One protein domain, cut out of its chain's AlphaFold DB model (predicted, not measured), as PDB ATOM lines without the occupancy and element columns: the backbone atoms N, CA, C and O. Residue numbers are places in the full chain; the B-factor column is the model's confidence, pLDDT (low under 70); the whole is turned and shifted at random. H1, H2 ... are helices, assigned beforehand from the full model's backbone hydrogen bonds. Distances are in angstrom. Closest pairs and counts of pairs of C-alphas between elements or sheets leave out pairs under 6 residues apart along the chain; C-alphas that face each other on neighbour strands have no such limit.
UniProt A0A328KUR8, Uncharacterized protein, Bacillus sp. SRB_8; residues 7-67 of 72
ATOM      1  N   ASN A   7       2.795  -5.690   9.351       87.44
ATOM      2  CA  ASN A   7       1.798  -4.757   8.858       87.44
ATOM      3  C   ASN A   7       1.410  -3.777   9.974       87.44
ATOM      4  O   ASN A   7       0.535  -4.051  10.793       87.44
ATOM      5  N   LEU A   8       2.071  -2.618   9.992       90.62
ATOM      6  CA  LEU A   8       1.832  -1.561  10.979       90.62
ATOM      7  C   LEU A   8       0.371  -1.088  11.005       90.62
ATOM      8  O   LEU A   8      -0.133  -0.769  12.078       90.62
ATOM      9  N   ARG A   9      -0.329  -1.093   9.862       93.06
ATOM     10  CA  ARG A   9      -1.758  -0.749   9.819       93.06
ATOM     11  C   ARG A   9      -2.594  -1.756  10.600       93.06
ATOM     12  O   ARG A   9      -3.429  -1.332  11.387       93.06
ATOM     13  N   ASN A  10      -2.325  -3.052  10.437       93.44
ATOM     14  CA  ASN A  10      -3.036  -4.093  11.183       93.44
ATOM     15  C   ASN A  10      -2.791  -3.961  12.687       93.44
ATOM     16  O   ASN A  10      -3.745  -4.024  13.449       93.44
ATOM     17  N   ILE A  11      -1.550  -3.694  13.113       93.75
ATOM     18  CA  ILE A  11      -1.239  -3.438  14.529       93.75
ATOM     19  C   ILE A  11      -2.047  -2.256  15.058       93.75
ATOM     20  O   ILE A  11      -2.584  -2.328  16.161       93.75
ATOM     21  N   ILE A  12      -2.127  -1.160  14.301       95.75
ATOM     22  CA  ILE A  12      -2.878   0.030  14.715       95.75
ATOM     23  C   ILE A  12      -4.364  -0.304  14.852       95.75
ATOM     24  O   ILE A  12      -4.922  -0.059  15.920       95.75
ATOM     25  N   SER A  13      -4.968  -0.917  13.829       96.06
ATOM     26  CA  SER A  13      -6.370  -1.355  13.852       96.06
ATOM     27  C   SER A  13      -6.647  -2.285  15.033       96.06
ATOM     28  O   SER A  13      -7.487  -1.974  15.873       96.06
ATOM     29  N   TYR A  14      -5.855  -3.353  15.178       96.06
ATOM     30  CA  TYR A  14      -5.945  -4.284  16.299       96.06
ATOM     31  C   TYR A  14      -5.840  -3.562  17.646       96.06
ATOM     32  O   TYR A  14      -6.626  -3.819  18.554       96.06
ATOM     33  N   THR A  15      -4.897  -2.629  17.798       97.12
ATOM     34  CA  THR A  15      -4.702  -1.892  19.056       97.12
ATOM     35  C   THR A  15      -5.882  -0.983  19.376       97.12
ATOM     36  O   THR A  15      -6.255  -0.860  20.541       97.12
ATOM     37  N   GLN A  16      -6.462  -0.333  18.366       96.69
ATOM     38  CA  GLN A  16      -7.610   0.553  18.535       96.69
ATOM     39  C   GLN A  16      -8.873  -0.224  18.916       96.69
ATOM     40  O   GLN A  16      -9.579   0.195  19.834       96.69
ATOM     41  N   GLU A  17      -9.105  -1.372  18.280       96.81
ATOM     42  CA  GLU A  17     -10.245  -2.256  18.545       96.81
ATOM     43  C   GLU A  17     -10.130  -2.962  19.900       96.81
ATOM     44  O   GLU A  17     -11.048  -2.915  20.717       96.81
ATOM     45  N   SER A  18      -8.983  -3.590  20.174       96.81
ATOM     46  CA  SER A  18      -8.766  -4.380  21.395       96.81
ATOM     47  C   SER A  18      -8.374  -3.547  22.614       96.81
ATOM     48  O   SER A  18      -8.306  -4.077  23.722       96.81
ATOM     49  N   ARG A  19      -8.052  -2.261  22.419       95.12
ATOM     50  CA  ARG A  19      -7.420  -1.398  23.431       95.12
ATOM     51  C   ARG A  19      -6.160  -2.041  24.033       95.12
ATOM     52  O   ARG A  19      -5.911  -1.912  25.231       95.12
ATOM     53  N   ASN A  20      -5.348  -2.724  23.215       96.94
ATOM     54  CA  ASN A  20      -4.129  -3.399  23.675       96.94
ATOM     55  C   ASN A  20      -3.175  -2.413  24.383       96.94
ATOM     56  O   ASN A  20      -2.493  -1.598  23.754       96.94
ATOM     57  N   LEU A  21      -3.115  -2.505  25.715       95.12
ATOM     58  CA  LEU A  21      -2.378  -1.565  26.563       95.12
ATOM     59  C   LEU A  21      -0.864  -1.609  26.333       95.12
ATOM     60  O   LEU A  21      -0.194  -0.588  26.497       95.12
ATOM     61  N   ASN A  22      -0.319  -2.763  25.942       95.81
ATOM     62  CA  ASN A  22       1.106  -2.892  25.650       95.81
ATOM     63  C   ASN A  22       1.478  -2.071  24.408       95.81
ATOM     64  O   ASN A  22       2.377  -1.230  24.469       95.81
ATOM     65  N   ASN A  23       0.726  -2.232  23.320       95.62
ATOM     66  CA  ASN A  23       0.924  -1.449  22.104       95.62
ATOM     67  C   ASN A  23       0.695   0.044  22.352       95.62
ATOM     68  O   ASN A  23       1.525   0.856  21.946       95.62
ATOM     69  N   ILE A  24      -0.371   0.411  23.077       96.50
ATOM     70  CA  ILE A  24      -0.638   1.808  23.460       96.50
ATOM     71  C   ILE A  24       0.564   2.396  24.204       96.50
ATOM     72  O   ILE A  24       1.016   3.493  23.879       96.50
ATOM     73  N   ARG A  25       1.130   1.663  25.170       96.19
ATOM     74  CA  ARG A  25       2.291   2.121  25.942       96.19
ATOM     75  C   ARG A  25       3.529   2.307  25.068       96.19
ATOM     76  O   ARG A  25       4.250   3.285  25.252       96.19
ATOM     77  N   ILE A  26       3.794   1.389  24.141       95.62
ATOM     78  CA  ILE A  26       4.932   1.484  23.215       95.62
ATOM     79  C   ILE A  26       4.763   2.688  22.283       95.62
ATOM     80  O   ILE A  26       5.675   3.501  22.159       95.62
ATOM     81  N   LEU A  27       3.587   2.843  21.676       95.56
ATOM     82  CA  LEU A  27       3.291   3.927  20.738       95.56
ATOM     83  C   LEU A  27       3.280   5.296  21.434       95.56
ATOM     84  O   LEU A  27       3.830   6.260  20.904       95.56
ATOM     85  N   SER A  28       2.774   5.368  22.665       95.31
ATOM     86  CA  SER A  28       2.810   6.586  23.478       95.31
ATOM     87  C   SER A  28       4.242   7.037  23.791       95.31
ATOM     88  O   SER A  28       4.533   8.230  23.709       95.31
ATOM     89  N   LYS A  29       5.174   6.107  24.051       95.00
ATOM     90  CA  LYS A  29       6.606   6.434  24.218       95.00
ATOM     91  C   LYS A  29       7.242   7.014  22.952       95.00
ATOM     92  O   LYS A  29       8.249   7.706  23.047       95.00
ATOM     93  N   LEU A  30       6.660   6.745  21.785       94.06
ATOM     94  CA  LEU A  30       7.063   7.337  20.508       94.06
ATOM     95  C   LEU A  30       6.369   8.678  20.228       94.06
ATOM     96  O   LEU A  30       6.594   9.263  19.171       94.06
ATOM     97  N   GLY A  31       5.533   9.162  21.151       95.31
ATOM     98  CA  GLY A  31       4.733  10.374  20.983       95.31
ATOM     99  C   GLY A  31       3.525  10.197  20.063       95.31
ATOM    100  O   GLY A  31       2.924  11.190  19.668       95.31
ATOM    101  N   ILE A  32       3.167   8.958  19.715       96.62
ATOM    102  CA  ILE A  32       2.074   8.659  18.786       96.62
ATOM    103  C   ILE A  32       0.770   8.564  19.567       96.62
ATOM    104  O   ILE A  32       0.671   7.849  20.571       96.62
ATOM    105  N   ARG A  33      -0.253   9.255  19.073       95.62
ATOM    106  CA  ARG A  33      -1.607   9.180  19.616       95.62
ATOM    107  C   ARG A  33      -2.431   8.198  18.797       95.62
ATOM    108  O   ARG A  33      -2.415   8.233  17.576       95.62
ATOM    109  N   LEU A  34      -3.165   7.329  19.485       96.81
ATOM    110  CA  LEU A  34      -4.108   6.395  18.859       96.81
ATOM    111  C   LEU A  34      -5.555   6.871  18.917       96.81
ATOM    112  O   LEU A  34      -6.381   6.410  18.132       96.81
ATOM    113  N   PHE A  35      -5.842   7.771  19.853       96.75
ATOM    114  CA  PHE A  35      -7.178   8.261  20.138       96.75
ATOM    115  C   PHE A  35      -7.161   9.785  20.265       96.75
ATOM    116  O   PHE A  35      -6.145  10.391  20.646       96.75
ATOM    117  N   ASP A  36      -8.287  10.397  19.928       95.31
ATOM    118  CA  ASP A  36      -8.513  11.822  20.111       95.31
ATOM    119  C   ASP A  36      -8.752  12.175  21.596       95.31
ATOM    120  O   ASP A  36      -8.455  11.392  22.501       95.31
ATOM    121  N   ILE A  37      -9.205  13.399  21.869       94.00
ATOM    122  CA  ILE A  37      -9.466  13.862  23.243       94.00
ATOM    123  C   ILE A  37     -10.730  13.249  23.866       94.00
ATOM    124  O   ILE A  37     -10.877  13.291  25.085       94.00
ATOM    125  N   TYR A  38     -11.621  12.688  23.051       96.06
ATOM    126  CA  TYR A  38     -12.859  12.036  23.472       96.06
ATOM    127  C   TYR A  38     -12.689  10.516  23.607       96.06
ATOM    128  O   TYR A  38     -13.572   9.841  24.127       96.06
ATOM    129  N   GLY A  39     -11.530   9.985  23.208       93.19
ATOM    130  CA  GLY A  39     -11.213   8.561  23.269       93.19
ATOM    131  C   GLY A  39     -11.568   7.798  21.993       93.19
ATOM    132  O   GLY A  39     -11.399   6.571  21.972       93.19
ATOM    133  N   GLU A  40     -11.990   8.498  20.938       96.12
ATOM    134  CA  GLU A  40     -12.326   7.926  19.636       96.12
ATOM    135  C   GLU A  40     -11.056   7.616  18.830       96.12
ATOM    136  O   GLU A  40     -10.069   8.356  18.919       96.12
ATOM    137  N   PRO A  41     -11.023   6.504  18.072       97.19
ATOM    138  CA  PRO A  41      -9.845   6.107  17.314       97.19
ATOM    139  C   PRO A  41      -9.525   7.112  16.205       97.19
ATOM    140  O   PRO A  41     -10.369   7.458  15.380       97.19
ATOM    141  N   LEU A  42      -8.265   7.548  16.156       97.81
ATOM    142  CA  LEU A  42      -7.756   8.361  15.054       97.81
ATOM    143  C   LEU A  42      -7.656   7.532  13.761       97.81
ATOM    144  O   LEU A  42      -7.481   6.311  13.833       97.81
ATOM    145  N   PRO A  43      -7.695   8.162  12.573       97.50
ATOM    146  CA  PRO A  43      -7.577   7.442  11.311       97.50
ATOM    147  C   PRO A  43      -6.302   6.589  11.242       97.50
ATOM    148  O   PRO A  43      -5.186   7.091  11.393       97.50
ATOM    149  N   VAL A  44      -6.459   5.294  10.942       95.69
ATOM    150  CA  VAL A  44      -5.343   4.329  10.852       95.69
ATOM    151  C   VAL A  44      -4.255   4.804   9.882       95.69
ATOM    152  O   VAL A  44      -3.070   4.570  10.113       95.69
ATOM    153  N   SER A  45      -4.630   5.490   8.798       94.25
ATOM    154  CA  SER A  45      -3.686   6.067   7.832       94.25
ATOM    155  C   SER A  45      -2.747   7.096   8.454       94.25
ATOM    156  O   SER A  45      -1.550   7.086   8.152       94.25
ATOM    157  N   ASP A  46      -3.285   7.953   9.316       95.94
ATOM    158  CA  ASP A  46      -2.580   9.097   9.889       95.94
ATOM    159  C   ASP A  46      -1.632   8.605  10.975       95.94
ATOM    160  O   ASP A  46      -0.426   8.857  10.913       95.94
ATOM    161  N   VAL A  47      -2.142   7.745  11.859       96.69
ATOM    162  CA  VAL A  47      -1.337   7.039  12.861       96.69
ATOM    163  C   VAL A  47      -0.223   6.226  12.194       96.69
ATOM    164  O   VAL A  47       0.922   6.252  12.638       96.69
ATOM    165  N   ASN A  48      -0.512   5.521  11.095       95.12
ATOM    166  CA  ASN A  48       0.500   4.742  10.380       95.12
ATOM    167  C   ASN A  48       1.601   5.641   9.805       95.12
ATOM    168  O   ASN A  48       2.781   5.284   9.845       95.12
ATOM    169  N   ARG A  49       1.240   6.814   9.276       94.56
ATOM    170  CA  ARG A  49       2.215   7.794   8.787       94.56
ATOM    171  C   ARG A  49       3.092   8.320   9.924       94.56
ATOM    172  O   ARG A  49       4.310   8.420   9.740       94.56
ATOM    173  N   GLU A  50       2.505   8.622  11.079       95.69
ATOM    174  CA  GLU A  50       3.243   9.027  12.279       95.69
ATOM    175  C   GLU A  50       4.192   7.926  12.751       95.69
ATOM    176  O   GLU A  50       5.379   8.189  12.934       95.69
ATOM    177  N   LEU A  51       3.719   6.680  12.842       94.50
ATOM    178  CA  LEU A  51       4.523   5.537  13.270       94.50
ATOM    179  C   LEU A  51       5.708   5.278  12.343       94.50
ATOM    180  O   LEU A  51       6.838   5.145  12.810       94.50
ATOM    181  N   VAL A  52       5.492   5.271  11.027       93.00
ATOM    182  CA  VAL A  52       6.585   5.126  10.053       93.00
ATOM    183  C   VAL A  52       7.601   6.261  10.200       93.00
ATOM    184  O   VAL A  52       8.808   6.026  10.119       93.00
ATOM    185  N   THR A  53       7.136   7.488  10.430       94.06
ATOM    186  CA  THR A  53       8.014   8.651  10.624       94.06
ATOM    187  C   THR A  53       8.805   8.543  11.927       94.06
ATOM    188  O   THR A  53      10.010   8.786  11.927       94.06
ATOM    189  N   ALA A  54       8.158   8.140  13.022       94.19
ATOM    190  CA  ALA A  54       8.785   7.949  14.323       94.19
ATOM    191  C   ALA A  54       9.845   6.845  14.275       94.19
ATOM    192  O   ALA A  54      10.959   7.064  14.747       94.19
ATOM    193  N   LEU A  55       9.542   5.709  13.637       92.75
ATOM    194  CA  LEU A  55      10.481   4.601  13.453       92.75
ATOM    195  C   LEU A  55      11.712   5.034  12.655       92.75
ATOM    196  O   LEU A  55      12.827   4.776  13.090       92.75
ATOM    197  N   LYS A  56      11.537   5.765  11.545       91.38
ATOM    198  CA  LYS A  56      12.657   6.274  10.725       91.38
ATOM    199  C   LYS A  56      13.616   7.198  11.481       91.38
ATOM    200  O   LYS A  56      14.751   7.353  11.046       91.38
ATOM    201  N   ARG A  57      13.166   7.823  12.574       93.69
ATOM    202  CA  ARG A  57      13.995   8.687  13.432       93.69
ATOM    203  C   ARG A  57      14.796   7.911  14.481       93.69
ATOM    204  O   ARG A  57      15.683   8.497  15.088       93.69
ATOM    205  N   GLN A  58      14.482   6.637  14.708       92.56
ATOM    206  CA  GLN A  58      15.194   5.792  15.665       92.56
ATOM    207  C   GLN A  58      16.420   5.136  15.023       92.56
ATOM    208  O   GLN A  58      16.437   4.886  13.814       92.56
ATOM    209  N   ASP A  59      17.412   4.783  15.841       94.69
ATOM    210  CA  ASP A  59      18.490   3.893  15.418       94.69
ATOM    211  C   ASP A  59      17.973   2.466  15.158       94.69
ATOM    212  O   ASP A  59      16.869   2.080  15.554       94.69
ATOM    213  N   ILE A  60      18.794   1.650  14.498       90.31
ATOM    214  CA  ILE A  60      18.374   0.336  14.012       90.31
ATOM    215  C   ILE A  60      18.022  -0.666  15.120       90.31
ATOM    216  O   ILE A  60      17.159  -1.521  14.915       90.31
ATOM    217  N   ASN A  61      18.662  -0.573  16.288       93.19
ATOM    218  CA  ASN A  61      18.397  -1.475  17.407       93.19
ATOM    219  C   ASN A  61      17.099  -1.077  18.103       93.19
ATOM    220  O   ASN A  61      16.270  -1.941  18.387       93.19
ATOM    221  N   THR A  62      16.874   0.224  18.275       92.12
ATOM    222  CA  THR A  62      15.614   0.748  18.810       92.12
ATOM    223  C   THR A  62      14.438   0.418  17.890       92.12
ATOM    224  O   THR A  62      13.410  -0.061  18.370       92.12
ATOM    225  N   GLN A  63      14.589   0.564  16.567       92.19
ATOM    226  CA  GLN A  63      13.560   0.144  15.605       92.19
ATOM    227  C   GLN A  63      13.210  -1.341  15.758       92.19
ATOM    228  O   GLN A  63      12.034  -1.689  15.853       92.19
ATOM    229  N   ARG A  64      14.225  -2.216  15.807       90.44
ATOM    230  CA  ARG A  64      14.038  -3.666  15.980       90.44
ATOM    231  C   ARG A  64      13.325  -3.993  17.282       90.44
ATOM    232  O   ARG A  64      12.389  -4.785  17.262       90.44
ATOM    233  N   TYR A  65      13.746  -3.364  18.376       91.81
ATOM    234  CA  TYR A  65      13.133  -3.543  19.684       91.81
ATOM    235  C   TYR A  65      11.653  -3.160  19.660       91.81
ATOM    236  O   TYR A  65      10.815  -3.952  20.069       91.81
ATOM    237  N   ILE A  66      11.303  -1.983  19.136       93.06
ATOM    238  CA  ILE A  66       9.901  -1.546  19.059       93.06
ATOM    239  C   ILE A  66       9.075  -2.563  18.272       93.06
ATOM    240  O   ILE A  66       8.043  -3.033  18.745       93.06
ATOM    241  N   LEU A  67       9.552  -2.923  17.084       91.69
ATOM    242  CA  LEU A  67       8.824  -3.787  16.168       91.69
ATOM    243  C   LEU A  67       8.656  -5.212  16.705       91.69
ATOM    244  O   LEU A  67       7.614  -5.811  16.471       91.69
TER     245      LEU A  67
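This is residues 7 to 67 of the 72 residues of an uncharacterized protein of Bacillus sp. SRB_8 (UniProt A0A328KUR8). The longest helix, H3, runs along the long axis of an elongated body; H1 packs across its first half, H2 follows H1 round a corner, and H4 folds back from H3's far end until its last residues come near H2. Between H2 and H3 a long stretch with no named element, residues 30 to 43, loops out to the end of the body away from H4 before H3 begins. The printed part has 61 residues with four named helices, in the order H1, H2, H3, H4, and no named strand; the class is all helix. The whole is compact, with a radius of gyration of the C-alphas of 11.0 A, and spans 34 by 20 by 19 A.

After Asn 7, H1 takes residues 8 to 18 and is 15.1 A long from first to last C-alpha; it begins with C-alpha 8 at (1.832, -1.561, 10.979). H2 is residues 21 to 29, 12.3 A long. H3 is residues 44 to 56, 18.1 A long, from C-alpha 44 at (-5.343, 4.329, 10.852) to C-alpha 56 at (12.657, 6.274, 10.725). H4 is residues 60 to 67, 10.6 A long, and ends with C-alpha 67 at (8.824, -3.787, 16.168).

H1 and H2 only just touch, with 3 pairs of C-alphas within 8 A, and only at the corner by their link; the closest C-alphas are those of Thr 15 and Asn 23, 6.4 A apart. They run opposite ways at a steep tilt of 54 degrees. H1 and H3 touch, with the C-alphas of Arg 9 and Asn 48 closest at 6.0 A, and run opposite ways at a steep tilt of 56 degrees. H2 and H3 are close but not clearly touching, with the C-alphas of Leu 27 and Leu 51 closest at 7.7 A; they run the same way at a steep tilt of 57 degrees. H3 and H4 are close but not clearly touching, with the C-alphas of Leu 55 and Gln 63 closest at 5.8 A, and run opposite ways at a shallow tilt of 28 degrees. H2 and H4 are also close but not clearly touching, with the C-alphas of Ile 26 and Ile 66 closest at 7.2 A. They run opposite ways at a shallow tilt of 34 degrees, only just short of steep. H1 and H4 are apart. In H1, H2, H3 and H4 every O i to N i+4 pair is within hydrogen-bond range.

The two C-alphas farthest apart are those of Tyr 38 and Ile 60, 34.7 A, while those of Asn 7 and Leu 67, the first and last printed, are 10.2 A apart. The printed part has no cut. The link from H2 to H3 is long, with 14 residues; those from H1 to H2 and from H3 to H4 are tight. The mean pLDDT of the printed part is 94.6, and no printed residue is under 70.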